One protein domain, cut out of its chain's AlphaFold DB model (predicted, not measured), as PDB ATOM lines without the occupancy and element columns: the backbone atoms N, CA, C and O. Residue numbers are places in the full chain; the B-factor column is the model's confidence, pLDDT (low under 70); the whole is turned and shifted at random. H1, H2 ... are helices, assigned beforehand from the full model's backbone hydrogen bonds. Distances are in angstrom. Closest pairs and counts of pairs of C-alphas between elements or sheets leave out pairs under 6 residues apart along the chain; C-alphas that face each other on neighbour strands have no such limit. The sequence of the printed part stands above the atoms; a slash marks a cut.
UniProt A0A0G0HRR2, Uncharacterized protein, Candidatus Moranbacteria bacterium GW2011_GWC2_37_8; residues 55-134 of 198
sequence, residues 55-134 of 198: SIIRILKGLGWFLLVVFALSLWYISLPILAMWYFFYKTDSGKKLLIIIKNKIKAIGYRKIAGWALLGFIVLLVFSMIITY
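What this domain is: This is residues 55 to 134 of the 198 residues of an uncharacterized protein of Candidatus Moranbacteria bacterium GW2011_GWC2_37_8 (UniProt A0A0G0HRR2). Three helices form an open, narrow triangle with an empty middle: the long helix H1 makes one side and the length, H2 turns off at a corner where its residues 95 to 96 meet residues 88 to 90 of H1, and H3 folds back until its end, at Ile 132, comes close to Lys 61 in H1. The printed part has 80 residues, with three named helices in the order H1, H2, H3 and no named strand, and its class is all helix. It is extended, with a radius of gyration of the C-alphas of 18.4 A, and spans 58 by 27 by 14 A.

How they stand to each other: H1, residues 55 to 91, and H2, residues 93 to 109, touch only at the corner by their tight link, H1 with residues 88 to 90 alone and H2 with residues 95 to 96 alone. Their closest C-alphas, of Phe 89 and Gly 95, are 4.4 A apart. The two run opposite ways at a steep tilt of 50 degrees. H3, residues 111 to 132, and H1 are close but not clearly touching; their closest C-alphas, of Lys 61 and Ile 132, are 7.5 A apart. They run opposite ways at a shallow tilt of 33 degrees, only just short of steep. H2 and H3 meet only through their link. Every O i to N i+4 pair is within hydrogen-bond range in H3, against 32 of 33 in H1 and 12 of 13 in H2.

Where its parts are: H1 measures 54.7 A from C-alpha 55 at (63.811, -15.617, 314.159) to C-alpha 91 at (102.838, 6.270, 282.726). H2 measures 25.4 A from first to last C-alpha. H3 measures 31.7 A and ends with C-alpha 132 at (76.878, -19.433, 305.597).

The domain as a whole: The two C-alphas farthest apart, of Ser 55 and Asp 93, are 59.0 A apart. Residues 66 to 84 of H1 and 115 to 127 of H3 are among those that stand free. The printed part has no cut, and both links are tight. The mean pLDDT of the printed part is 83.9; residues 109 and 134 are under 70.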
ATOM      1  N   SER A  55      63.628 -17.035 314.475       75.00
ATOM      2  CA  SER A  55      63.811 -15.617 314.159       75.00
ATOM      3  C   SER A  55      65.288 -15.192 314.130       75.00
ATOM      4  O   SER A  55      65.683 -14.462 313.217       75.00
ATOM      5  N   ILE A  56      66.130 -15.707 315.031       75.25
ATOM      6  CA  ILE A  56      67.557 -15.356 315.133       75.25
ATOM      7  C   ILE A  56      68.312 -15.800 313.874       75.25
ATOM      8  O   ILE A  56      69.125 -15.046 313.335       75.25
ATOM      9  N   ILE A  57      67.992 -16.980 313.335       72.81
ATOM     10  CA  ILE A  57      68.639 -17.518 312.126       72.81
ATOM     11  C   ILE A  57      68.345 -16.640 310.898       72.81
ATOM     12  O   ILE A  57      69.234 -16.407 310.073       72.81
ATOM     13  N   ARG A  58      67.122 -16.098 310.771       79.06
ATOM     14  CA  ARG A  58      66.791 -15.166 309.674       79.06
ATOM     15  C   ARG A  58      67.572 -13.860 309.786       79.06
ATOM     16  O   ARG A  58      68.054 -13.361 308.770       79.06
ATOM     17  N   ILE A  59      67.724 -13.334 311.002       82.19
ATOM     18  CA  ILE A  59      68.482 -12.101 311.255       82.19
ATOM     19  C   ILE A  59      69.969 -12.322 310.951       82.19
ATOM     20  O   ILE A  59      70.574 -11.491 310.275       82.19
ATOM     21  N   LEU A  60      70.544 -13.462 311.356       79.88
ATOM     22  CA  LEU A  60      71.941 -13.800 311.060       79.88
ATOM     23  C   LEU A  60      72.214 -13.887 309.552       79.88
ATOM     24  O   LEU A  60      73.220 -13.354 309.084       79.88
ATOM     25  N   LYS A  61      71.312 -14.511 308.780       79.81
ATOM     26  CA  LYS A  61      71.430 -14.575 307.312       79.81
ATOM     27  C   LYS A  61      71.378 -13.183 306.679       79.81
ATOM     28  O   LYS A  61      72.196 -12.883 305.810       79.81
ATOM     29  N   GLY A  62      70.463 -12.327 307.138       87.69
ATOM     30  CA  GLY A  62      70.361 -10.940 306.675       87.69
ATOM     31  C   GLY A  62      71.613 -10.119 306.992       87.69
ATOM     32  O   GLY A  62      72.153  -9.451 306.110       87.69
ATOM     33  N   LEU A  63      72.123 -10.226 308.223       88.38
ATOM     34  CA  LEU A  63      73.345  -9.542 308.650       88.38
ATOM     35  C   LEU A  63      74.571 -10.031 307.868       88.38
ATOM     36  O   LEU A  63      75.395  -9.219 307.451       88.38
ATOM     37  N   GLY A  64      74.671 -11.339 307.618       86.06
ATOM     38  CA  GLY A  64      75.738 -11.920 306.803       86.06
ATOM     39  C   GLY A  64      75.747 -11.369 305.377       86.06
ATOM     40  O   GLY A  64      76.798 -10.957 304.887       86.06
ATOM     41  N   TRP A  65      74.580 -11.285 304.732       86.88
ATOM     42  CA  TRP A  65      74.460 -10.708 303.388       86.88
ATOM     43  C   TRP A  65      74.790  -9.213 303.366       86.88
ATOM     44  O   TRP A  65      75.512  -8.752 302.484       86.88
ATOM     45  N   PHE A  66      74.320  -8.463 304.365       91.25
ATOM     46  CA  PHE A  66      74.639  -7.046 304.510       91.25
ATOM     47  C   PHE A  66      76.149  -6.815 304.652       91.25
ATOM     48  O   PHE A  66      76.720  -6.009 303.915       91.25
ATOM     49  N   LEU A  67      76.819  -7.565 305.534       87.75
ATOM     50  CA  LEU A  67      78.272  -7.489 305.712       87.75
ATOM     51  C   LEU A  67      79.027  -7.847 304.426       87.75
ATOM     52  O   LEU A  67      80.008  -7.183 304.097       87.75
ATOM     53  N   LEU A  68      78.552  -8.843 303.672       85.81
ATOM     54  CA  LEU A  68      79.143  -9.231 302.389       85.81
ATOM     55  C   LEU A  68      79.032  -8.096 301.360       85.81
ATOM     56  O   LEU A  68      80.026  -7.761 300.718       85.81
ATOM     57  N   VAL A  69      77.867  -7.451 301.248       91.94
ATOM     58  CA  VAL A  69      77.667  -6.298 300.352       91.94
ATOM     59  C   VAL A  69      78.552  -5.118 300.757       91.94
ATOM     60  O   VAL A  69      79.227  -4.543 299.903       91.94
ATOM     61  N   VAL A  70      78.615  -4.780 302.049       91.81
ATOM     62  CA  VAL A  70      79.487  -3.706 302.562       91.81
ATOM     63  C   VAL A  70      80.960  -4.006 302.275       91.81
ATOM     64  O   VAL A  70      81.704  -3.117 301.855       91.81
ATOM     65  N   PHE A  71      81.387  -5.257 302.449       89.88
ATOM     66  CA  PHE A  71      82.750  -5.688 302.151       89.88
ATOM     67  C   PHE A  71      83.062  -5.611 300.650       89.88
ATOM     68  O   PHE A  71      84.096  -5.065 300.265       89.88
ATOM     69  N   ALA A  72      82.150  -6.080 299.795       88.19
ATOM     70  CA  ALA A  72      82.292  -6.004 298.343       88.19
ATOM     71  C   ALA A  72      82.368  -4.549 297.850       88.19
ATOM     72  O   ALA A  72      83.250  -4.217 297.057       88.19
ATOM     73  N   LEU A  73      81.510  -3.663 298.368       93.12
ATOM     74  CA  LEU A  73      81.548  -2.229 298.070       93.12
ATOM     75  C   LEU A  73      82.849  -1.585 298.555       93.12
ATOM     76  O   LEU A  73      83.446  -0.797 297.826       93.12
ATOM     77  N   SER A  74      83.329  -1.952 299.744       90.06
ATOM     78  CA  SER A  74      84.603  -1.454 300.276       90.06
ATOM     79  C   SER A  74      85.782  -1.868 299.387       90.06
ATOM     80  O   SER A  74      86.612  -1.033 299.035       90.06
ATOM     81  N   LEU A  75      85.835  -3.134 298.953       89.75
ATOM     82  CA  LEU A  75      86.856  -3.620 298.018       89.75
ATOM     83  C   LEU A  75      86.768  -2.930 296.652       89.75
ATOM     84  O   LEU A  75      87.797  -2.564 296.079       89.75
ATOM     85  N   TRP A  76      85.559  -2.708 296.139       92.12
ATOM     86  CA  TRP A  76      85.342  -1.960 294.901       92.12
ATOM     87  C   TRP A  76      85.870  -0.523 295.018       92.12
ATOM     88  O   TRP A  76      86.613  -0.049 294.157       92.12
ATOM     89  N   TYR A  77      85.558   0.154 296.123       92.88
ATOM     90  CA  TYR A  77      85.951   1.544 296.345       92.88
ATOM     91  C   TYR A  77      87.448   1.714 296.618       92.88
ATOM     92  O   TYR A  77      87.990   2.776 296.343       92.88
ATOM     93  N   ILE A  78      88.131   0.688 297.137       91.44
ATOM     94  CA  ILE A  78      89.587   0.692 297.364       91.44
ATOM     95  C   ILE A  78      90.351   0.280 296.096       91.44
ATOM     96  O   ILE A  78      91.404   0.845 295.793       91.44
ATOM     97  N   SER A  79      89.831  -0.679 295.327       88.50
ATOM     98  CA  SER A  79      90.492  -1.173 294.112       88.50
ATOM     99  C   SER A  79      90.552  -0.122 293.001       88.50
ATOM    100  O   SER A  79      91.594   0.004 292.356       88.50
ATOM    101  N   LEU A  80      89.498   0.681 292.819       94.19
ATOM    102  CA  LEU A  80      89.461   1.745 291.808       94.19
ATOM    103  C   LEU A  80      90.569   2.809 291.992       94.19
ATOM    104  O   LEU A  80      91.313   3.044 291.037       94.19
ATOM    105  N   PRO A  81      90.767   3.417 293.179       92.44
ATOM    106  CA  PRO A  81      91.887   4.314 293.451       92.44
ATOM    107  C   PRO A  81      93.244   3.652 293.260       92.44
ATOM    108  O   PRO A  81      94.140   4.283 292.712       92.44
ATOM    109  N   ILE A  82      93.412   2.392 293.680       92.25
ATOM    110  CA  ILE A  82      94.682   1.673 293.507       92.25
ATOM    111  C   ILE A  82      94.985   1.478 292.020       92.25
ATOM    112  O   ILE A  82      96.115   1.715 291.603       92.25
ATOM    113  N   LEU A  83      93.991   1.102 291.212       93.81
ATOM    114  CA  LEU A  83      94.130   0.954 289.762       93.81
ATOM    115  C   LEU A  83      94.404   2.295 289.077       93.81
ATOM    116  O   LEU A  83      95.303   2.372 288.242       93.81
ATOM    117  N   ALA A  84      93.682   3.354 289.447       92.31
ATOM    118  CA  ALA A  84      93.897   4.697 288.910       92.31
ATOM    119  C   ALA A  84      95.291   5.232 289.274       92.31
ATOM    120  O   ALA A  84      96.013   5.750 288.421       92.31
ATOM    121  N   MET A  85      95.700   5.042 290.530       91.38
ATOM    122  CA  MET A  85      97.028   5.384 291.025       91.38
ATOM    123  C   MET A  85      98.100   4.571 290.288       91.38
ATOM    124  O   MET A  85      99.061   5.147 289.786       91.38
ATOM    125  N   TRP A  86      97.917   3.257 290.140       91.62
ATOM    126  CA  TRP A  86      98.821   2.389 289.384       91.62
ATOM    127  C   TRP A  86      98.941   2.820 287.917       91.62
ATOM    128  O   TRP A  86     100.055   2.960 287.420       91.62
ATOM    129  N   TYR A  87      97.822   3.121 287.254       92.94
ATOM    130  CA  TYR A  87      97.791   3.619 285.877       92.94
ATOM    131  C   TYR A  87      98.563   4.938 285.727       92.94
ATOM    132  O   TYR A  87      99.387   5.088 284.821       92.94
ATOM    133  N   PHE A  88      98.356   5.879 286.652       89.94
ATOM    134  CA  PHE A  88      99.039   7.172 286.643       89.94
ATOM    135  C   PHE A  88     100.550   7.037 286.896       89.94
ATOM    136  O   PHE A  88     101.367   7.661 286.207       89.94
ATOM    137  N   PHE A  89     100.940   6.184 287.845       82.31
ATOM    138  CA  PHE A  89     102.344   5.940 288.177       82.31
ATOM    139  C   PHE A  89     103.082   5.102 287.132       82.31
ATOM    140  O   PHE A  89     104.287   5.276 286.968       82.31
ATOM    141  N   TYR A  90     102.394   4.222 286.403       83.00
ATOM    142  CA  TYR A  90     103.015   3.440 285.335       83.00
ATOM    143  C   TYR A  90     103.400   4.315 284.133       83.00
ATOM    144  O   TYR A  90     104.418   4.075 283.483       83.00
ATOM    145  N   LYS A  91     102.617   5.366 283.862       85.38
ATOM    146  CA  LYS A  91     102.838   6.270 282.726       85.38
ATOM    147  C   LYS A  91     103.891   7.354 282.992       85.38
ATOM    148  O   LYS A  91     104.506   7.846 282.050       85.38
ATOM    149  N   THR A  92     104.104   7.752 284.246       84.94
ATOM    150  CA  THR A  92     105.007   8.859 284.607       84.94
ATOM    151  C   THR A  92     106.396   8.355 285.002       84.94
ATOM    152  O   THR A  92     106.539   7.452 285.823       84.94
ATOM    153  N   ASP A  93     107.456   8.963 284.460       82.62
ATOM    154  CA  ASP A  93     108.843   8.527 284.716       82.62
ATOM    155  C   ASP A  93     109.251   8.694 286.198       82.62
ATOM    156  O   ASP A  93     110.015   7.902 286.756       82.62
ATOM    157  N   SER A  94     108.621   9.644 286.897       78.81
ATOM    158  CA  SER A  94     108.709   9.808 288.354       78.81
ATOM    159  C   SER A  94     108.144   8.613 289.138       78.81
ATOM    160  O   SER A  94     108.610   8.323 290.243       78.81
ATOM    161  N   GLY A  95     107.186   7.875 288.573       75.88
ATOM    162  CA  GLY A  95     106.585   6.707 289.212       75.88
ATOM    163  C   GLY A  95     107.524   5.512 289.317       75.88
ATOM    164  O   GLY A  95     107.483   4.782 290.311       75.88
ATOM    165  N   LYS A  96     108.466   5.369 288.376       80.56
ATOM    166  CA  LYS A  96     109.514   4.339 288.450       80.56
ATOM    167  C   LYS A  96     110.427   4.551 289.662       80.56
ATOM    168  O   LYS A  96     110.757   3.583 290.348       80.56
ATOM    169  N   LYS A  97     110.781   5.806 289.982       85.06
ATOM    170  CA  LYS A  97     111.576   6.140 291.182       85.06
ATOM    171  C   LYS A  97     110.813   5.833 292.474       85.06
ATOM    172  O   LYS A  97     111.391   5.260 293.398       85.06
ATOM    173  N   LEU A  98     109.515   6.140 292.529       82.50
ATOM    174  CA  LEU A  98     108.679   5.838 293.697       82.50
ATOM    175  C   LEU A  98     108.538   4.322 293.933       82.50
ATOM    176  O   LEU A  98     108.662   3.861 295.067       82.50
ATOM    177  N   LEU A  99     108.358   3.531 292.868       80.38
ATOM    178  CA  LEU A  99     108.287   2.064 292.935       80.38
ATOM    179  C   LEU A  99     109.537   1.434 293.569       80.38
ATOM    180  O   LEU A  99     109.421   0.455 294.309       80.38
ATOM    181  N   ILE A 100     110.722   1.997 293.324       84.19
ATOM    182  CA  ILE A 100     111.981   1.539 293.934       84.19
ATOM    183  C   ILE A 100     111.984   1.817 295.447       84.19
ATOM    184  O   ILE A 100     112.322   0.934 296.237       84.19
ATOM    185  N   ILE A 101     111.543   3.007 295.868       82.75
ATOM    186  CA  ILE A 101     111.450   3.378 297.291       82.75
ATOM    187  C   ILE A 101     110.438   2.483 298.018       82.75
ATOM    188  O   ILE A 101     110.727   1.976 299.105       82.75
ATOM    189  N   ILE A 102     109.276   2.238 297.404       82.00
ATOM    190  CA  ILE A 102     108.236   1.360 297.953       82.00
ATOM    191  C   ILE A 102     108.760  -0.075 298.079       82.00
ATOM    192  O   ILE A 102     108.605  -0.675 299.138       82.00
ATOM    193  N   LYS A 103     109.450  -0.616 297.065       81.50
ATOM    194  CA  LYS A 103     110.069  -1.953 297.147       81.50
ATOM    195  C   LYS A 103     111.064  -2.065 298.306       81.50
ATOM    196  O   LYS A 103     111.072  -3.084 298.998       81.50
ATOM    197  N   ASN A 104     111.854  -1.023 298.564       82.94
ATOM    198  CA  ASN A 104     112.812  -1.012 299.673       82.94
ATOM    199  C   ASN A 104     112.121  -0.897 301.040       82.94
ATOM    200  O   ASN A 104     112.495  -1.608 301.973       82.94
ATOM    201  N   LYS A 105     111.065  -0.081 301.157       79.38
ATOM    202  CA  LYS A 105     110.270   0.001 302.394       79.38
ATOM    203  C   LYS A 105     109.454  -1.266 302.666       79.38
ATOM    204  O   LYS A 105     109.390  -1.692 303.812       79.38
ATOM    205  N   ILE A 106     108.884  -1.910 301.646       76.94
ATOM    206  CA  ILE A 106     108.168  -3.190 301.794       76.94
ATOM    207  C   ILE A 106     109.132  -4.301 302.231       76.94
ATOM    208  O   ILE A 106     108.780  -5.110 303.090       76.94
ATOM    209  N   LYS A 107     110.369  -4.314 301.711       76.00
ATOM    210  CA  LYS A 107     111.425  -5.201 302.226       76.00
ATOM    211  C   LYS A 107     111.716  -4.942 303.711       76.00
ATOM    212  O   LYS A 107     111.857  -5.909 304.452       76.00
ATOM    213  N   ALA A 108     111.746  -3.679 304.145       73.69
ATOM    214  CA  ALA A 108     112.014  -3.299 305.538       73.69
ATOM    215  C   ALA A 108     110.865  -3.634 306.508       73.69
ATOM    216  O   ALA A 108     111.112  -4.092 307.618       73.69
ATOM    217  N   ILE A 109     109.608  -3.461 306.085       69.81
ATOM    218  CA  ILE A 109     108.416  -3.822 306.880       69.81
ATOM    219  C   ILE A 109     108.279  -5.351 307.024       69.81
ATOM    220  O   ILE A 109     107.572  -5.840 307.904       69.81
ATOM    221  N   GLY A 110     109.025  -6.112 306.219       75.06
ATOM    222  CA  GLY A 110     109.079  -7.560 306.274       75.06
ATOM    223  C   GLY A 110     107.817  -8.155 305.670       75.06
ATOM    224  O   GLY A 110     106.742  -8.136 306.267       75.06
ATOM    225  N   TYR A 111     107.963  -8.770 304.498       75.31
ATOM    226  CA  TYR A 111     106.885  -9.472 303.790       75.31
ATOM    227  C   TYR A 111     106.087 -10.436 304.695       75.31
ATOM    228  O   TYR A 111     104.889 -10.623 304.514       75.31
ATOM    229  N   ARG A 112     106.732 -10.966 305.746       78.56
ATOM    230  CA  ARG A 112     106.124 -11.793 306.798       78.56
ATOM    231  C   ARG A 112     104.916 -11.152 307.491       78.56
ATOM    232  O   ARG A 112     103.952 -11.859 307.758       78.56
ATOM    233  N   LYS A 113     104.938  -9.845 307.777       80.06
ATOM    234  CA  LYS A 113     103.827  -9.171 308.475       80.06
ATOM    235  C   LYS A 113     102.603  -9.064 307.566       80.06
ATOM    236  O   LYS A 113     101.510  -9.434 307.972       80.06
ATOM    237  N   ILE A 114     102.796  -8.623 306.323       79.56
ATOM    238  CA  ILE A 114     101.713  -8.441 305.342       79.56
ATOM    239  C   ILE A 114     101.109  -9.794 304.946       79.56
ATOM    240  O   ILE A 114      99.889  -9.940 304.943       79.56
ATOM    241  N   ALA A 115     101.951 -10.801 304.685       82.56
ATOM    242  CA  ALA A 115     101.491 -12.154 304.376       82.56
ATOM    243  C   ALA A 115     100.691 -12.770 305.537       82.56
ATOM    244  O   ALA A 115      99.683 -13.427 305.295       82.56
ATOM    245  N   GLY A 116     101.089 -12.509 306.789       85.00
ATOM    246  CA  GLY A 116     100.356 -12.961 307.974       85.00
ATOM    247  C   GLY A 116      98.938 -12.386 308.065       85.00
ATOM    248  O   GLY A 116      97.988 -13.136 308.266       85.00
ATOM    249  N   TRP A 117      98.773 -11.075 307.854       84.25
ATOM    250  CA  TRP A 117      97.450 -10.433 307.870       84.25
ATOM    251  C   TRP A 117      96.551 -10.897 306.720       84.25
ATOM    252  O   TRP A 117      95.366 -11.144 306.934       84.25
ATOM    253  N   ALA A 118      97.109 -11.065 305.517       84.69
ATOM    254  CA  ALA A 118      96.361 -11.586 304.374       84.69
ATOM    255  C   ALA A 118      95.887 -13.031 304.611       84.69
ATOM    256  O   ALA A 118      94.732 -13.355 304.332       84.69
ATOM    257  N   LEU A 119      96.748 -13.881 305.183       88.88
ATOM    258  CA  LEU A 119      96.404 -15.257 305.540       88.88
ATOM    259  C   LEU A 119      95.310 -15.305 306.615       88.88
ATOM    260  O   LEU A 119      94.358 -16.067 306.478       88.88
ATOM    261  N   LEU A 120      95.412 -14.466 307.654       88.00
ATOM    262  CA  LEU A 120      94.399 -14.374 308.708       88.00
ATOM    263  C   LEU A 120      93.035 -13.973 308.128       88.00
ATOM    264  O   LEU A 120      92.034 -14.628 308.408       88.00
ATOM    265  N   GLY A 121      93.004 -12.941 307.279       85.31
ATOM    266  CA  GLY A 121      91.779 -12.506 306.607       85.31
ATOM    267  C   GLY A 121      91.165 -13.606 305.737       85.31
ATOM    268  O   GLY A 121      89.952 -13.805 305.760       85.31
ATOM    269  N   PHE A 122      91.997 -14.374 305.029       84.81
ATOM    270  CA  PHE A 122      91.541 -15.503 304.219       84.81
ATOM    271  C   PHE A 122      90.955 -16.643 305.068       84.81
ATOM    272  O   PHE A 122      89.900 -17.174 304.728       84.81
ATOM    273  N   ILE A 123      91.583 -16.983 306.200       88.81
ATOM    274  CA  ILE A 123      91.066 -17.997 307.133       88.81
ATOM    275  C   ILE A 123      89.712 -17.567 307.703       88.81
ATOM    276  O   ILE A 123      88.771 -18.360 307.699       88.81
ATOM    277  N   VAL A 124      89.584 -16.311 308.141       88.31
ATOM    278  CA  VAL A 124      88.313 -15.772 308.654       88.31
ATOM    279  C   VAL A 124      87.219 -15.861 307.589       88.31
ATOM    280  O   VAL A 124      86.107 -16.293 307.888       88.31
ATOM    281  N   LEU A 125      87.540 -15.532 306.335       85.88
ATOM    282  CA  LEU A 125      86.594 -15.611 305.224       85.88
ATOM    283  C   LEU A 125      86.173 -17.056 304.908       85.88
ATOM    284  O   LEU A 125      84.994 -17.297 304.646       85.88
ATOM    285  N   LEU A 126      87.089 -18.028 304.984       87.19
ATOM    286  CA  LEU A 126      86.759 -19.449 304.817       87.19
ATOM    287  C   LEU A 126      85.846 -19.972 305.929       87.19
ATOM    288  O   LEU A 126      84.859 -20.648 305.637       87.19
ATOM    289  N   VAL A 127      86.140 -19.634 307.187       85.50
ATOM    290  CA  VAL A 127      85.294 -20.017 308.330       85.50
ATOM    291  C   VAL A 127      83.901 -19.407 308.179       85.50
ATOM    292  O   VAL A 127      82.901 -20.107 308.328       85.50
ATOM    293  N   PHE A 128      83.816 -18.129 307.802       81.00
ATOM    294  CA  PHE A 128      82.537 -17.454 307.585       81.00
ATOM    295  C   PHE A 128      81.751 -18.068 306.416       81.00
ATOM    296  O   PHE A 128      80.544 -18.274 306.520       81.00
ATOM    297  N   SER A 129      82.437 -18.444 305.334       80.19
ATOM    298  CA  SER A 129      81.835 -19.154 304.200       80.19
ATOM    299  C   SER A 129      81.266 -20.521 304.608       80.19
ATOM    300  O   SER A 129      80.139 -20.852 304.235       80.19
ATOM    301  N   MET A 130      81.976 -21.290 305.445       78.69
ATOM    302  CA  MET A 130      81.447 -22.552 305.984       78.69
ATOM    303  C   MET A 130      80.190 -22.331 306.832       78.69
ATOM    304  O   MET A 130      79.232 -23.085 306.696       78.69
ATOM    305  N   ILE A 131      80.152 -21.273 307.649       77.56
ATOM    306  CA  ILE A 131      78.977 -20.936 308.469       77.56
ATOM    307  C   ILE A 131      77.766 -20.581 307.591       77.56
ATOM    308  O   ILE A 131      76.654 -21.027 307.866       77.56
ATOM    309  N   ILE A 132      77.967 -19.817 306.512       73.25
ATOM    310  CA  ILE A 132      76.878 -19.433 305.597       73.25
ATOM    311  C   ILE A 132      76.365 -20.635 304.793       73.25
ATOM    312  O   ILE A 132      75.180 -20.705 304.469       73.25
ATOM    313  N   THR A 133      77.250 -21.571 304.449       72.06
ATOM    314  CA  THR A 133      76.929 -22.697 303.561       72.06
ATOM    315  C   THR A 133      76.350 -23.913 304.265       72.06
ATOM    316  O   THR A 133      76.052 -24.871 303.557       72.06
ATOM    317  N   TYR A 134      76.123 -23.899 305.590       65.81
ATOM    318  CA  TYR A 134      75.312 -24.934 306.245       65.81
ATOM    319  C   TYR A 134      73.928 -24.938 305.589       65.81
ATOM    320  O   TYR A 134      73.130 -24.027 305.826       65.81
TER     321      TYR A 134